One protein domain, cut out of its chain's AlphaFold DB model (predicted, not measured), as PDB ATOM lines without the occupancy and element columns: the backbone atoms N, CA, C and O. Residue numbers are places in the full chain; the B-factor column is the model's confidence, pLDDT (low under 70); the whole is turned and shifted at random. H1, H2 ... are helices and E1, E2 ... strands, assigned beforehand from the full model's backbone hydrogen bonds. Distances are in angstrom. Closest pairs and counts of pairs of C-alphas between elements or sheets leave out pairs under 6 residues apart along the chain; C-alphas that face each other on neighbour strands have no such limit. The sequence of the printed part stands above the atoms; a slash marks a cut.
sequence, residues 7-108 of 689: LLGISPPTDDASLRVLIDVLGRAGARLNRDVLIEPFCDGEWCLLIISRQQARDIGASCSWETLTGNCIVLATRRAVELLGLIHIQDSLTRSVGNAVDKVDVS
ATOM      1  N   LEU A   7      20.974 -33.157  51.306       78.94
ATOM      2  CA  LEU A   7      21.693 -34.377  50.928       78.94
ATOM      3  C   LEU A   7      22.662 -34.848  52.017       78.94
ATOM      4  O   LEU A   7      22.857 -36.048  52.190       78.94
ATOM      5  N   LEU A   8      23.236 -33.929  52.801       74.88
ATOM      6  CA  LEU A   8      24.145 -34.276  53.899       74.88
ATOM      7  C   LEU A   8      23.477 -35.082  55.018       74.88
ATOM      8  O   LEU A   8      24.192 -35.769  55.758       74.88
ATOM      9  N   GLY A   9      22.150 -34.969  55.136       71.38
ATOM     10  CA  GLY A   9      21.308 -35.686  56.090       71.38
ATOM     11  C   GLY A   9      20.662 -36.955  55.529       71.38
ATOM     12  O   GLY A   9      19.921 -37.613  56.261       71.38
ATOM     13  N   ILE A  10      20.920 -37.322  54.265       77.44
ATOM     14  CA  ILE A  10      20.428 -38.589  53.712       77.44
ATOM     15  C   ILE A  10      21.098 -39.751  54.445       77.44
ATOM     16  O   ILE A  10      22.321 -39.873  54.476       77.44
ATOM     17  N   SER A  11      20.262 -40.627  54.998       78.81
ATOM     18  CA  SER A  11      20.668 -41.957  55.445       78.81
ATOM     19  C   SER A  11      20.362 -42.957  54.327       78.81
ATOM     20  O   SER A  11      19.250 -42.905  53.788       78.81
ATOM     21  N   PRO A  12      21.301 -43.847  53.954       86.56
ATOM     22  CA  PRO A  12      21.027 -44.906  52.991       86.56
ATOM     23  C   PRO A  12      19.795 -45.721  53.409       86.56
ATOM     24  O   PRO A  12      19.663 -46.051  54.591       86.56
ATOM     25  N   PRO A  13      18.888 -46.055  52.478       89.44
ATOM     26  CA  PRO A  13      17.699 -46.827  52.802       89.44
ATOM     27  C   PRO A  13      18.100 -48.256  53.171       89.44
ATOM     28  O   PRO A  13      18.844 -48.894  52.434       89.44
ATOM     29  N   THR A  14      17.616 -48.782  54.294       88.75
ATOM     30  CA  THR A  14      17.934 -50.148  54.758       88.75
ATOM     31  C   THR A  14      16.886 -51.181  54.346       88.75
ATOM     32  O   THR A  14      17.116 -52.384  54.447       88.75
ATOM     33  N   ASP A  15      15.726 -50.726  53.869       89.88
ATOM     34  CA  ASP A  15      14.604 -51.560  53.441       89.88
ATOM     35  C   ASP A  15      13.873 -50.961  52.223       89.88
ATOM     36  O   ASP A  15      14.121 -49.831  51.799       89.88
ATOM     37  N   ASP A  16      12.953 -51.727  51.637       88.56
ATOM     38  CA  ASP A  16      12.255 -51.321  50.412       88.56
ATOM     39  C   ASP A  16      11.287 -50.146  50.643       88.56
ATOM     40  O   ASP A  16      10.973 -49.402  49.711       88.56
ATOM     41  N   ALA A  17      10.797 -49.966  51.873       89.56
ATOM     42  CA  ALA A  17       9.901 -48.865  52.216       89.56
ATOM     43  C   ALA A  17      10.668 -47.536  52.254       89.56
ATOM     44  O   ALA A  17      10.267 -46.572  51.600       89.56
ATOM     45  N   SER A  18      11.803 -47.505  52.949       89.69
ATOM     46  CA  SER A  18      12.718 -46.364  53.005       89.69
ATOM     47  C   SER A  18      13.317 -46.036  51.635       89.69
ATOM     48  O   SER A  18      13.440 -44.858  51.302       89.69
ATOM     49  N   LEU A  19      13.591 -47.040  50.790       91.62
ATOM     50  CA  LEU A  19      14.037 -46.818  49.409       91.62
ATOM     51  C   LEU A  19      12.965 -46.113  48.564       91.62
ATOM     52  O   LEU A  19      13.269 -45.146  47.867       91.62
ATOM     53  N   ARG A  20      11.698 -46.540  48.653       92.12
ATOM     54  CA  ARG A  20      10.584 -45.868  47.953       92.12
ATOM     55  C   ARG A  20      10.403 -44.427  48.418       92.12
ATOM     56  O   ARG A  20      10.174 -43.555  47.586       92.12
ATOM     57  N   VAL A  21      10.525 -44.182  49.726       92.06
ATOM     58  CA  VAL A  21      10.472 -42.825  50.292       92.06
ATOM     59  C   VAL A  21      11.605 -41.970  49.730       92.06
ATOM     60  O   VAL A  21      11.349 -40.859  49.277       92.06
ATOM     61  N   LEU A  22      12.837 -42.486  49.693       90.75
ATOM     62  CA  LEU A  22      13.977 -41.763  49.131       90.75
ATOM     63  C   LEU A  22      13.760 -41.403  47.653       90.75
ATOM     64  O   LEU A  22      13.994 -40.259  47.270       90.75
ATOM     65  N   ILE A  23      13.297 -42.353  46.836       92.88
ATOM     66  CA  ILE A  23      13.020 -42.140  45.406       92.88
ATOM     67  C   ILE A  23      11.965 -41.042  45.209       92.88
ATOM     68  O   ILE A  23      12.164 -40.146  44.390       92.88
ATOM     69  N   ASP A  24      10.868 -41.070  45.974       91.69
ATOM     70  CA  ASP A  24       9.816 -40.045  45.901       91.69
ATOM     71  C   ASP A  24      10.343 -38.664  46.325       91.69
ATOM     72  O   ASP A  24      10.105 -37.666  45.643       91.69
ATOM     73  N   VAL A  25      11.130 -38.597  47.404       91.38
ATOM     74  CA  VAL A  25      11.757 -37.347  47.865       91.38
ATOM     75  C   VAL A  25      12.712 -36.782  46.809       91.38
ATOM     76  O   VAL A  25      12.625 -35.595  46.492       91.38
ATOM     77  N   LEU A  26      13.580 -37.612  46.224       92.00
ATOM     78  CA  LEU A  26      14.495 -37.201  45.154       92.00
ATOM     79  C   LEU A  26      13.730 -36.715  43.917       92.00
ATOM     80  O   LEU A  26      14.057 -35.661  43.370       92.00
ATOM     81  N   GLY A  27      12.681 -37.431  43.506       90.31
ATOM     82  CA  GLY A  27      11.833 -37.039  42.380       90.31
ATOM     83  C   GLY A  27      11.158 -35.683  42.599       90.31
ATOM     84  O   GLY A  27      11.207 -34.819  41.722       90.31
ATOM     85  N   ARG A  28      10.599 -35.441  43.793       91.62
ATOM     86  CA  ARG A  28      10.008 -34.140  44.166       91.62
ATOM     87  C   ARG A  28      11.036 -33.015  44.234       91.62
ATOM     88  O   ARG A  28      10.698 -31.873  43.937       91.62
ATOM     89  N   ALA A  29      12.274 -33.333  44.604       89.12
ATOM     90  CA  ALA A  29      13.387 -32.390  44.624       89.12
ATOM     91  C   ALA A  29      13.981 -32.115  43.226       89.12
ATOM     92  O   ALA A  29      14.880 -31.285  43.102       89.12
ATOM     93  N   GLY A  30      13.475 -32.770  42.171       91.06
ATOM     94  CA  GLY A  30      13.866 -32.532  40.779       91.06
ATOM     95  C   GLY A  30      14.921 -33.493  40.224       91.06
ATOM     96  O   GLY A  30      15.469 -33.226  39.154       91.06
ATOM     97  N   ALA A  31      15.219 -34.603  40.906       91.75
ATOM     98  CA  ALA A  31      16.100 -35.639  40.371       91.75
ATOM     99  C   ALA A  31      15.490 -36.312  39.130       91.75
ATOM    100  O   ALA A  31      14.300 -36.634  39.095       91.75
ATOM    101  N   ARG A  32      16.321 -36.580  38.116       94.44
ATOM    102  CA  ARG A  32      15.915 -37.343  36.927       94.44
ATOM    103  C   ARG A  32      15.989 -38.837  37.224       94.44
ATOM    104  O   ARG A  32      17.069 -39.425  37.218       94.44
ATOM    105  N   LEU A  33      14.829 -39.433  37.477       92.62
ATOM    106  CA  LEU A  33      14.680 -40.844  37.824       92.62
ATOM    107  C   LEU A  33      13.810 -41.569  36.792       92.62
ATOM    108  O   LEU A  33      12.787 -41.044  36.350       92.62
ATOM    109  N   ASN A  34      14.184 -42.802  36.452       93.19
ATOM    110  CA  ASN A  34      13.304 -43.758  35.785       93.19
ATOM    111  C   ASN A  34      13.044 -44.922  36.744       93.19
ATOM    112  O   ASN A  34      13.855 -45.838  36.848       93.19
ATOM    113  N   ARG A  35      11.914 -44.865  37.460       89.56
ATOM    114  CA  ARG A  35      11.644 -45.719  38.630       89.56
ATOM    115  C   ARG A  35      12.731 -45.520  39.694       89.56
ATOM    116  O   ARG A  35      12.837 -44.433  40.247       89.56
ATOM    117  N   ASP A  36      13.509 -46.554  39.975       90.31
ATOM    118  CA  ASP A  36      14.644 -46.585  40.890       90.31
ATOM    119  C   ASP A  36      15.975 -46.216  40.217       90.31
ATOM    120  O   ASP A  36      16.964 -46.013  40.913       90.31
ATOM    121  N   VAL A  37      16.016 -46.089  38.888       94.88
ATOM    122  CA  VAL A  37      17.240 -45.761  38.144       94.88
ATOM    123  C   VAL A  37      17.518 -44.265  38.193       94.88
ATOM    124  O   VAL A  37      16.708 -43.465  37.711       94.88
ATOM    125  N   LEU A  38      18.685 -43.888  38.716       94.69
ATOM    126  CA  LEU A  38      19.198 -42.523  38.635       94.69
ATOM    127  C   LEU A  38      19.804 -42.298  37.245       94.69
ATOM    128  O   LEU A  38      20.709 -43.019  36.838       94.69
ATOM    129  N   ILE A  39      19.253 -41.339  36.496       94.50
ATOM    130  CA  ILE A  39      19.621 -41.092  35.091       94.50
ATOM    131  C   ILE A  39      20.791 -40.106  34.979       94.50
ATOM    132  O   ILE A  39      21.625 -40.220  34.078       94.50
ATOM    133  N   GLU A  40      20.837 -39.128  35.879       93.19
ATOM    134  CA  GLU A  40      21.848 -38.075  35.951       93.19
ATOM    135  C   GLU A  40      22.198 -37.797  37.421       93.19
ATOM    136  O   GLU A  40      21.347 -38.011  38.291       93.19
ATOM    137  N   PRO A  41      23.408 -37.280  37.719       93.38
ATOM    138  CA  PRO A  41      23.743 -36.829  39.065       93.38
ATOM    139  C   PRO A  41      22.697 -35.843  39.592       93.38
ATOM    140  O   PRO A  41      22.313 -34.903  38.893       93.38
ATOM    141  N   PHE A  42      22.278 -36.013  40.843       94.69
ATOM    142  CA  PHE A  42      21.375 -35.073  41.498       94.69
ATOM    143  C   PHE A  42      22.155 -34.189  42.468       94.69
ATOM    144  O   PHE A  42      22.708 -34.697  43.437       94.69
ATOM    145  N   CYS A  43      22.196 -32.876  42.233       93.50
ATOM    146  CA  CYS A  43      22.951 -31.943  43.070       93.50
ATOM    147  C   CYS A  43      22.046 -30.943  43.794       93.50
ATOM    148  O   CYS A  43      21.280 -30.229  43.151       93.50
ATOM    149  N   ASP A  44      22.234 -30.811  45.107       90.81
ATOM    150  CA  ASP A  44      21.600 -29.806  45.962       90.81
ATOM    151  C   ASP A  44      22.673 -29.016  46.722       90.81
ATOM    152  O   ASP A  44      23.443 -29.572  47.513       90.81
ATOM    153  N   GLY A  45      22.747 -27.709  46.467       88.56
ATOM    154  CA  GLY A  45      23.868 -26.881  46.912       88.56
ATOM    155  C   GLY A  45      25.208 -27.436  46.413       88.56
ATOM    156  O   GLY A  45      25.354 -27.766  45.236       88.56
ATOM    157  N   GLU A  46      26.175 -27.556  47.322       90.38
ATOM    158  CA  GLU A  46      27.527 -28.050  47.026       90.38
ATOM    159  C   GLU A  46      27.626 -29.570  46.878       90.38
ATOM    160  O   GLU A  46      28.643 -30.047  46.390       90.38
ATOM    161  N   TRP A  47      26.613 -30.338  47.281       94.19
ATOM    162  CA  TRP A  47      26.676 -31.799  47.276       94.19
ATOM    163  C   TRP A  47      25.881 -32.387  46.120       94.19
ATOM    164  O   TRP A  47      24.827 -31.882  45.741       94.19
ATOM    165  N   CYS A  48      26.392 -33.482  45.580       95.31
ATOM    166  CA  CYS A  48      25.775 -34.274  44.536       95.31
ATOM    167  C   CYS A  48      25.645 -35.717  45.009       95.31
ATOM    168  O   CYS A  48      26.578 -36.261  45.593       95.31
ATOM    169  N   LEU A  49      24.504 -36.337  44.728       95.50
ATOM    170  CA  LEU A  49      24.293 -37.776  44.767       95.50
ATOM    171  C   LEU A  49      24.592 -38.345  43.380       95.50
ATOM    172  O   LEU A  49      24.024 -37.900  42.379       95.50
ATOM    173  N   LEU A  50      25.491 -39.321  43.329       95.81
ATOM    174  CA  LEU A  50      25.935 -39.942  42.090       95.81
ATOM    175  C   LEU A  50      26.259 -41.415  42.324       95.81
ATOM    176  O   LEU A  50      26.736 -41.820  43.381       95.81
ATOM    177  N   ILE A  51      26.013 -42.205  41.289       96.50
ATOM    178  CA  ILE A  51      26.448 -43.596  41.202       96.50
ATOM    179  C   ILE A  51      27.726 -43.635  40.369       96.50
ATOM    180  O   ILE A  51      27.699 -43.183  39.227       96.50
ATOM    181  N   ILE A  52      28.820 -44.147  40.924       96.75
ATOM    182  CA  ILE A  52      30.132 -44.267  40.272       96.75
ATOM    183  C   ILE A  52      30.559 -45.727  40.188       96.75
ATOM    184  O   ILE A  52      30.112 -46.561  40.975       96.75
ATOM    185  N   SER A  53      31.462 -46.057  39.263       95.94
ATOM    186  CA  SER A  53      31.962 -47.430  39.189       95.94
ATOM    187  C   SER A  53      32.739 -47.815  40.441       95.94
ATOM    188  O   SER A  53      33.348 -46.978  41.116       95.94
ATOM    189  N   ARG A  54      32.817 -49.120  40.703       94.19
ATOM    190  CA  ARG A  54      33.682 -49.640  41.764       94.19
ATOM    191  C   ARG A  54      35.148 -49.256  41.569       94.19
ATOM    192  O   ARG A  54      35.868 -49.072  42.546       94.19
ATOM    193  N   GLN A  55      35.596 -49.118  40.320       93.00
ATOM    194  CA  GLN A  55      36.954 -48.672  40.026       93.00
ATOM    195  C   GLN A  55      37.152 -47.190  40.364       93.00
ATOM    196  O   GLN A  55      38.166 -46.860  40.972       93.00
ATOM    197  N   GLN A  56      36.186 -46.321  40.044       94.12
ATOM    198  CA  GLN A  56      36.218 -44.909  40.440       94.12
ATOM    199  C   GLN A  56      36.293 -44.767  41.963       94.12
ATOM    200  O   GLN A  56      37.143 -44.037  42.459       94.12
ATOM    201  N   ALA A  57      35.466 -45.517  42.700       93.19
ATOM    202  CA  ALA A  57      35.494 -45.516  44.161       93.19
ATOM    203  C   ALA A  57      36.858 -45.949  44.722       93.19
ATOM    204  O   ALA A  57      37.389 -45.298  45.618       93.19
ATOM    205  N   ARG A  58      37.476 -46.995  44.154       91.88
ATOM    206  CA  ARG A  58      38.827 -47.434  44.546       91.88
ATOM    207  C   ARG A  58      39.892 -46.378  44.266       91.88
ATOM    208  O   ARG A  58      40.737 -46.148  45.123       91.88
ATOM    209  N   ASP A  59      39.851 -45.754  43.090       89.75
ATOM    210  CA  ASP A  59      40.847 -44.762  42.671       89.75
ATOM    211  C   ASP A  59      40.830 -43.510  43.576       89.75
ATOM    212  O   ASP A  59      41.866 -42.874  43.753       89.75
ATOM    213  N   ILE A  60      39.683 -43.191  44.193       90.81
ATOM    214  CA  ILE A  60      39.517 -42.061  45.129       90.81
ATOM    215  C   ILE A  60      39.534 -42.480  46.611       90.81
ATOM    216  O   ILE A  60      39.334 -41.641  47.487       90.81
ATOM    217  N   GLY A  61      39.745 -43.768  46.907       89.44
ATOM    218  CA  GLY A  61      39.791 -44.299  48.275       89.44
ATOM    219  C   GLY A  61      38.440 -44.385  48.999       89.44
ATOM    220  O   GLY A  61      38.420 -44.492  50.224       89.44
ATOM    221  N   ALA A  62      37.315 -44.348  48.281       90.88
ATOM    222  CA  ALA A  62      35.988 -44.546  48.859       90.88
ATOM    223  C   ALA A  62      35.750 -46.025  49.209       90.88
ATOM    224  O   ALA A  62      36.151 -46.929  48.470       90.88
ATOM    225  N   SER A  63      35.067 -46.273  50.331       90.44
ATOM    226  CA  SER A  63      34.843 -47.634  50.839       90.44
ATOM    227  C   SER A  63      33.793 -48.419  50.046       90.44
ATOM    228  O   SER A  63      33.787 -49.648  50.103       90.44
ATOM    229  N   CYS A  64      32.960 -47.721  49.265       91.50
ATOM    230  CA  CYS A  64      31.812 -48.267  48.547       91.50
ATOM    231  C   CYS A  64      30.786 -48.885  49.514       91.50
ATOM    232  O   CYS A  64      30.307 -49.995  49.312       91.50
ATOM    233  N   SER A  65      30.460 -48.170  50.599       90.62
ATOM    234  CA  SER A  65      29.568 -48.673  51.660       90.62
ATOM    235  C   SER A  65      28.117 -48.887  51.205       90.62
ATOM    236  O   SER A  65      27.387 -49.664  51.821       90.62
ATOM    237  N   TRP A  66      27.696 -48.219  50.129       92.75
ATOM    238  CA  TRP A  66      26.368 -48.343  49.535       92.75
ATOM    239  C   TRP A  66      26.504 -48.752  48.063       92.75
ATOM    240  O   TRP A  66      27.004 -47.979  47.247       92.75
ATOM    241  N   GLU A  67      26.088 -49.978  47.727       93.44
ATOM    242  CA  GLU A  67      26.274 -50.580  46.398       93.44
ATOM    243  C   GLU A  67      24.942 -50.826  45.676       93.44
ATOM    244  O   GLU A  67      23.969 -51.301  46.264       93.44
ATOM    245  N   THR A  68      24.928 -50.562  44.374       93.44
ATOM    246  CA  THR A  68      23.879 -50.976  43.424       93.44
ATOM    247  C   THR A  68      23.891 -52.493  43.191       93.44
ATOM    248  O   THR A  68      24.836 -53.191  43.564       93.44
ATOM    249  N   LEU A  69      22.877 -53.026  42.498       89.56
ATOM    250  CA  LEU A  69      22.813 -54.458  42.168       89.56
ATOM    251  C   LEU A  69      23.951 -54.920  41.251       89.56
ATOM    252  O   LEU A  69      24.330 -56.089  41.293       89.56
ATOM    253  N   THR A  70      24.498 -54.020  40.432       89.94
ATOM    254  CA  THR A  70      25.626 -54.330  39.543       89.94
ATOM    255  C   THR A  70      26.993 -54.080  40.193       89.94
ATOM    256  O   THR A  70      28.030 -54.300  39.567       89.94
ATOM    257  N   GLY A  71      27.017 -53.686  41.473       91.12
ATOM    258  CA  GLY A  71      28.239 -53.464  42.248       91.12
ATOM    259  C   GLY A  71      28.890 -52.093  42.031       91.12
ATOM    260  O   GLY A  71      30.046 -51.910  42.416       91.12
ATOM    261  N   ASN A  72      28.180 -51.135  41.419       94.94
ATOM    262  CA  ASN A  72      28.562 -49.717  41.404       94.94
ATOM    263  C   ASN A  72      28.279 -49.060  42.760       94.94
ATOM    264  O   ASN A  72      27.353 -49.466  43.459       94.94
ATOM    265  N   CYS A  73      29.033 -48.022  43.105       95.25
ATOM    266  CA  CYS A  73      28.973 -47.350  44.399       95.25
ATOM    267  C   CYS A  73      28.078 -46.113  44.333       95.25
ATOM    268  O   CYS A  73      28.249 -45.269  43.455       95.25
ATOM    269  N   ILE A  74      27.174 -45.970  45.294       95.38
ATOM    270  CA  ILE A  74      26.341 -44.783  45.474       95.38
ATOM    271  C   ILE A  74      27.038 -43.882  46.495       95.38
ATOM    272  O   ILE A  74      27.249 -44.276  47.643       95.38
ATOM    273  N   VAL A  75      27.420 -42.675  46.079       95.25
ATOM    274  CA  VAL A  75      28.218 -41.751  46.896       95.25
ATOM    275  C   VAL A  75      27.615 -40.352  46.907       95.25
ATOM    276  O   VAL A  75      26.907 -39.943  45.982       95.25
ATOM    277  N   LEU A  76      27.943 -39.595  47.952       95.38
ATOM    278  CA  LEU A  76      27.762 -38.151  47.978       95.38
ATOM    279  C   LEU A  76      29.110 -37.502  47.683       95.38
ATOM    280  O   LEU A  76      30.067 -37.763  48.399       95.38
ATOM    281  N   ALA A  77      29.204 -36.647  46.672       95.06
ATOM    282  CA  ALA A  77      30.431 -35.908  46.381       95.06
ATOM    283  C   ALA A  77      30.162 -34.410  46.297       95.06
ATOM    284  O   ALA A  77      29.092 -33.999  45.849       95.06
ATOM    285  N   THR A  78      31.126 -33.582  46.692       94.94
ATOM    286  CA  THR A  78      31.025 -32.144  46.425       94.94
ATOM    287  C   THR A  78      31.076 -31.886  44.914       94.94
ATOM    288  O   THR A  78      31.749 -32.614  44.181       94.94
ATOM    289  N   ARG A  79      30.400 -30.845  44.408       93.19
ATOM    290  CA  ARG A  79      30.469 -30.438  42.986       93.19
ATOM    291  C   ARG A  79      31.916 -30.281  42.527       93.19
ATOM    292  O   ARG A  79      32.301 -30.761  41.465       93.19
ATOM    293  N   ARG A  80      32.720 -29.672  43.398       92.44
ATOM    294  CA  ARG A  80      34.169 -29.534  43.277       92.44
ATOM    295  C   ARG A  80      34.866 -30.886  43.093       92.44
ATOM    296  O   ARG A  80      35.671 -31.032  42.180       92.44
ATOM    297  N   ALA A  81      34.561 -31.882  43.925       93.06
ATOM    298  CA  ALA A  81      35.137 -33.217  43.796       93.06
ATOM    299  C   ALA A  81      34.712 -33.915  42.501       93.06
ATOM    300  O   ALA A  81      35.561 -34.506  41.835       93.06
ATOM    301  N   VAL A  82      33.436 -33.804  42.111       93.44
ATOM    302  CA  VAL A  82      32.929 -34.345  40.837       93.44
ATOM    303  C   VAL A  82      33.732 -33.793  39.659       93.44
ATOM    304  O   VAL A  82      34.174 -34.567  38.811       93.44
ATOM    305  N   GLU A  83      33.975 -32.482  39.634       92.19
ATOM    306  CA  GLU A  83      34.736 -31.815  38.575       92.19
ATOM    307  C   GLU A  83      36.223 -32.202  38.583       92.19
ATOM    308  O   GLU A  83      36.748 -32.680  37.575       92.19
ATOM    309  N   LEU A  84      36.915 -32.034  39.717       92.31
ATOM    310  CA  LEU A  84      38.369 -32.218  39.806       92.31
ATOM    311  C   LEU A  84      38.792 -33.679  39.600       92.31
ATOM    312  O   LEU A  84      39.768 -33.962  38.894       92.31
ATOM    313  N   LEU A  85      38.054 -34.618  40.199       92.12
ATOM    314  CA  LEU A  85      38.303 -36.054  40.049       92.12
ATOM    315  C   LEU A  85      37.748 -36.584  38.717       92.12
ATOM    316  O   LEU A  85      38.170 -37.650  38.260       92.12
ATOM    317  N   GLY A  86      36.864 -35.825  38.062       91.44
ATOM    318  CA  GLY A  86      36.157 -36.226  36.849       91.44
ATOM    319  C   GLY A  86      35.322 -37.474  37.089       91.44
ATOM    320  O   GLY A  86      35.492 -38.468  36.379       91.44
ATOM    321  N   LEU A  87      34.490 -37.448  38.132       93.31
ATOM    322  CA  LEU A  87      33.599 -38.557  38.456       93.31
ATOM    323  C   LEU A  87      32.520 -38.668  37.376       93.31
ATOM    324  O   LEU A  87      31.821 -37.701  37.075       93.31
ATOM    325  N   ILE A  88      32.395 -39.854  36.790       93.38
ATOM    326  CA  ILE A  88      31.429 -40.157  35.736       93.38
ATOM    327  C   ILE A  88      30.297 -40.963  36.354       93.38
ATOM    328  O   ILE A  88      30.512 -42.069  36.860       93.38
ATOM    329  N   HIS A  89      29.091 -40.408  36.284       95.00
ATOM    330  CA  HIS A  89      27.898 -41.090  36.750       95.00
ATOM    331  C   HIS A  89      27.513 -42.257  35.836       95.00
ATOM    332  O   HIS A  89      27.509 -42.126  34.613       95.00
ATOM    333  N   ILE A  90      27.168 -43.385  36.452       94.69
ATOM    334  CA  ILE A  90      26.634 -44.575  35.799       94.69
ATOM    335  C   ILE A  90      25.133 -44.633  36.049       94.69
ATOM    336  O   ILE A  90      24.696 -44.595  37.196       94.69
ATOM    337  N   GLN A  91      24.361 -44.758  34.973       94.50
ATOM    338  CA  GLN A  91      22.924 -44.976  35.073       94.50
ATOM    339  C   GLN A  91      22.664 -46.365  35.645       94.50
ATOM    340  O   GLN A  91      22.941 -47.372  34.994       94.50
ATOM    341  N   ASP A  92      22.167 -46.406  36.874       94.69
ATOM    342  CA  ASP A  92      21.922 -47.642  37.607       94.69
ATOM    343  C   ASP A  92      20.833 -47.426  38.666       94.69
ATOM    344  O   ASP A  92      20.469 -46.293  39.003       94.69
ATOM    345  N   SER A  93      20.298 -48.529  39.171       93.88
ATOM    346  CA  SER A  93      19.260 -48.560  40.191       93.88
ATOM    347  C   SER A  93      19.804 -48.175  41.563       93.88
ATOM    348  O   SER A  93      20.772 -48.759  42.054       93.88
ATOM    349  N   LEU A  94      19.119 -47.247  42.229       92.94
ATOM    350  CA  LEU A  94      19.255 -47.028  43.663       92.94
ATOM    351  C   LEU A  94      18.737 -48.258  44.415       92.94
ATOM    352  O   LEU A  94      17.654 -48.774  44.145       92.94
ATOM    353  N   THR A  95      19.512 -48.713  45.388       92.69
ATOM    354  CA  THR A  95      19.264 -49.946  46.141       92.69
ATOM    355  C   THR A  95      19.214 -49.676  47.636       92.69
ATOM    356  O   THR A  95      19.601 -48.611  48.116       92.69
ATOM    357  N   ARG A  96      18.769 -50.676  48.397       90.06
ATOM    358  CA  ARG A  96      18.972 -50.701  49.845       90.06
ATOM    359  C   ARG A  96      20.446 -50.928  50.189       90.06
ATOM    360  O   ARG A  96      21.122 -51.724  49.540       90.06
ATOM    361  N   SER A  97      20.921 -50.263  51.230       86.25
ATOM    362  CA  SER A  97      22.249 -50.451  51.795       86.25
ATOM    363  C   SER A  97      22.243 -51.530  52.880       86.25
ATOM    364  O   SER A  97      21.257 -51.713  53.591       86.25
ATOM    365  N   VAL A  98      23.370 -52.229  53.028       75.94
ATOM    366  CA  VAL A  98      23.596 -53.202  54.114       75.94
ATOM    367  C   VAL A  98      23.960 -52.493  55.435       75.94
ATOM    368  O   VAL A  98      23.907 -53.102  56.500       75.94
ATOM    369  N   GLY A  99      24.268 -51.190  55.394       71.62
ATOM    370  CA  GLY A  99      24.526 -50.350  56.569       71.62
ATOM    371  C   GLY A  99      24.058 -48.900  56.399       71.62
ATOM    372  O   GLY A  99      23.538 -48.516  55.357       71.62
ATOM    373  N   ASN A 100      24.278 -48.062  57.416       68.94
ATOM    374  CA  ASN A 100      23.738 -46.690  57.456       68.94
ATOM    375  C   ASN A 100      24.728 -45.612  56.975       68.94
ATOM    376  O   ASN A 100      24.498 -44.424  57.195       68.94
ATOM    377  N   ALA A 101      25.849 -46.003  56.367       81.38
ATOM    378  CA  ALA A 101      26.901 -45.081  55.951       81.38
ATOM    379  C   ALA A 101      26.876 -44.857  54.434       81.38
ATOM    380  O   ALA A 101      26.839 -45.809  53.659       81.38
ATOM    381  N   VAL A 102      26.927 -43.588  54.027       88.31
ATOM    382  CA  VAL A 102      27.194 -43.175  52.646       88.31
ATOM    383  C   VAL A 102      28.590 -42.569  52.587       88.31
ATOM    384  O   VAL A 102      28.938 -41.733  53.425       88.31
ATOM    385  N   ASP A 103      29.389 -42.982  51.605       91.81
ATOM    386  CA  ASP A 103      30.697 -42.374  51.384       91.81
ATOM    387  C   ASP A 103      30.517 -40.916  50.948       91.81
ATOM    388  O   ASP A 103      29.808 -40.619  49.980       91.81
ATOM    389  N   LYS A 104      31.163 -40.007  51.683       93.00
ATOM    390  CA  LYS A 104      31.214 -38.575  51.379       93.00
ATOM    391  C   LYS A 104      32.576 -38.251  50.781       93.00
ATOM    392  O   LYS A 104      33.593 -38.362  51.458       93.00
ATOM    393  N   VAL A 105      32.584 -37.862  49.515       92.81
ATOM    394  CA  VAL A 105      33.779 -37.571  48.731       92.81
ATOM    395  C   VAL A 105      33.968 -36.061  48.643       92.81
ATOM    396  O   VAL A 105      33.115 -35.337  48.130       92.81
ATOM    397  N   ASP A 106      35.118 -35.590  49.105       92.25
ATOM    398  CA  ASP A 106      35.575 -34.222  48.898       92.25
ATOM    399  C   ASP A 106      37.075 -34.220  48.585       92.25
ATOM    400  O   ASP A 106      37.772 -35.216  48.800       92.25
ATOM    401  N   VAL A 107      37.580 -33.110  48.056       90.25
ATOM    402  CA  VAL A 107      38.984 -32.961  47.669       90.25
ATOM    403  C   VAL A 107      39.687 -32.029  48.652       90.25
ATOM    404  O   VAL A 107      39.288 -30.880  48.842       90.25
ATOM    405  N   SER A 108      40.772 -32.514  49.261       88.19
ATOM    406  CA  SER A 108      41.621 -31.696  50.134       88.19
ATOM    407  C   SER A 108      42.293 -30.557  49.356       88.19
ATOM    408  O   SER A 108      42.465 -30.634  48.141       88.19
TER     409      SER A 108
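This is residues 7 to 108 of the 689 residues of an uncharacterized protein of Vulcanisaeta sp (UniProt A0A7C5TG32). A small twisted sheet of four strands forms the middle of the domain; two short helices, H2 and H3, cover one face of it, and the longest helix, H1, is set off from the sheet at one end of the longest axis. Long loops complete the body, residues 33 to 34, 37 to 38 and 92 to 93 being tied together by short antiparallel pairings. The 102 printed residues hold three named helices and four named strands in the order H1 E1 E2 H2 E3 H3 E4, and the sheet runs E1 E2 E3 E4, mixed. The class is mixed, helices and strands, with under half of the residues in named elements. The whole is compact, with a radius of gyration of the C-alphas of 12.3 A and spans of 35 by 26 by 23 A.

H1, residues 16 to 28, is not on the sheet. E1, residues 42 to 44, and E2, residues 47 to 52, form an antiparallel hairpin, with N 44 and O 47 at 2.9 A. After E2 comes H2, residues 54 to 59, and then E3, residues 73 to 78. E2 and E3 are antiparallel at 150 degrees, with N 50 and O 75 at 3.1 A. H2 is on the sheet over E3, along the strands at 25 degrees on the local plane; the closest C-alphas, of Arg 54 and Cys 73, are 5.9 A apart. H3, residues 79 to 85, is on the same face at a height over the sheet of 7.8 A, slantwise to E3 at 53 degrees on the local plane. Its closest C-alpha pair with E2 is Arg 79 and Trp 47, 5.9 A. E4, residues 103 to 105, is parallel to E3, with N 105 and O 76 at 2.8 A. E3, H3 and E4 make a strand-helix-strand unit, two parallel neighbour strands with a helix between, and its crossover is left-handed. H2 and H3 are apart. In H1, H2 and H3 every O i to N i+4 pair is within hydrogen-bond range.

H1 begins at C-alpha 16, (12.255, -51.321, 50.412), and is 18.4 A long. E2 is 14.7 A long and E3 15.5 A. E4 ends at C-alpha 105, (33.779, -37.571, 48.731).

The two C-alphas farthest apart, of Ala 17 and Ser 108, are 36.1 A apart. The printed part has no cut. The links H1 to E1, H2 to E3 and H3 to E4 are long. The mean pLDDT of the printed part is 90.8, and residue 100 is under 70.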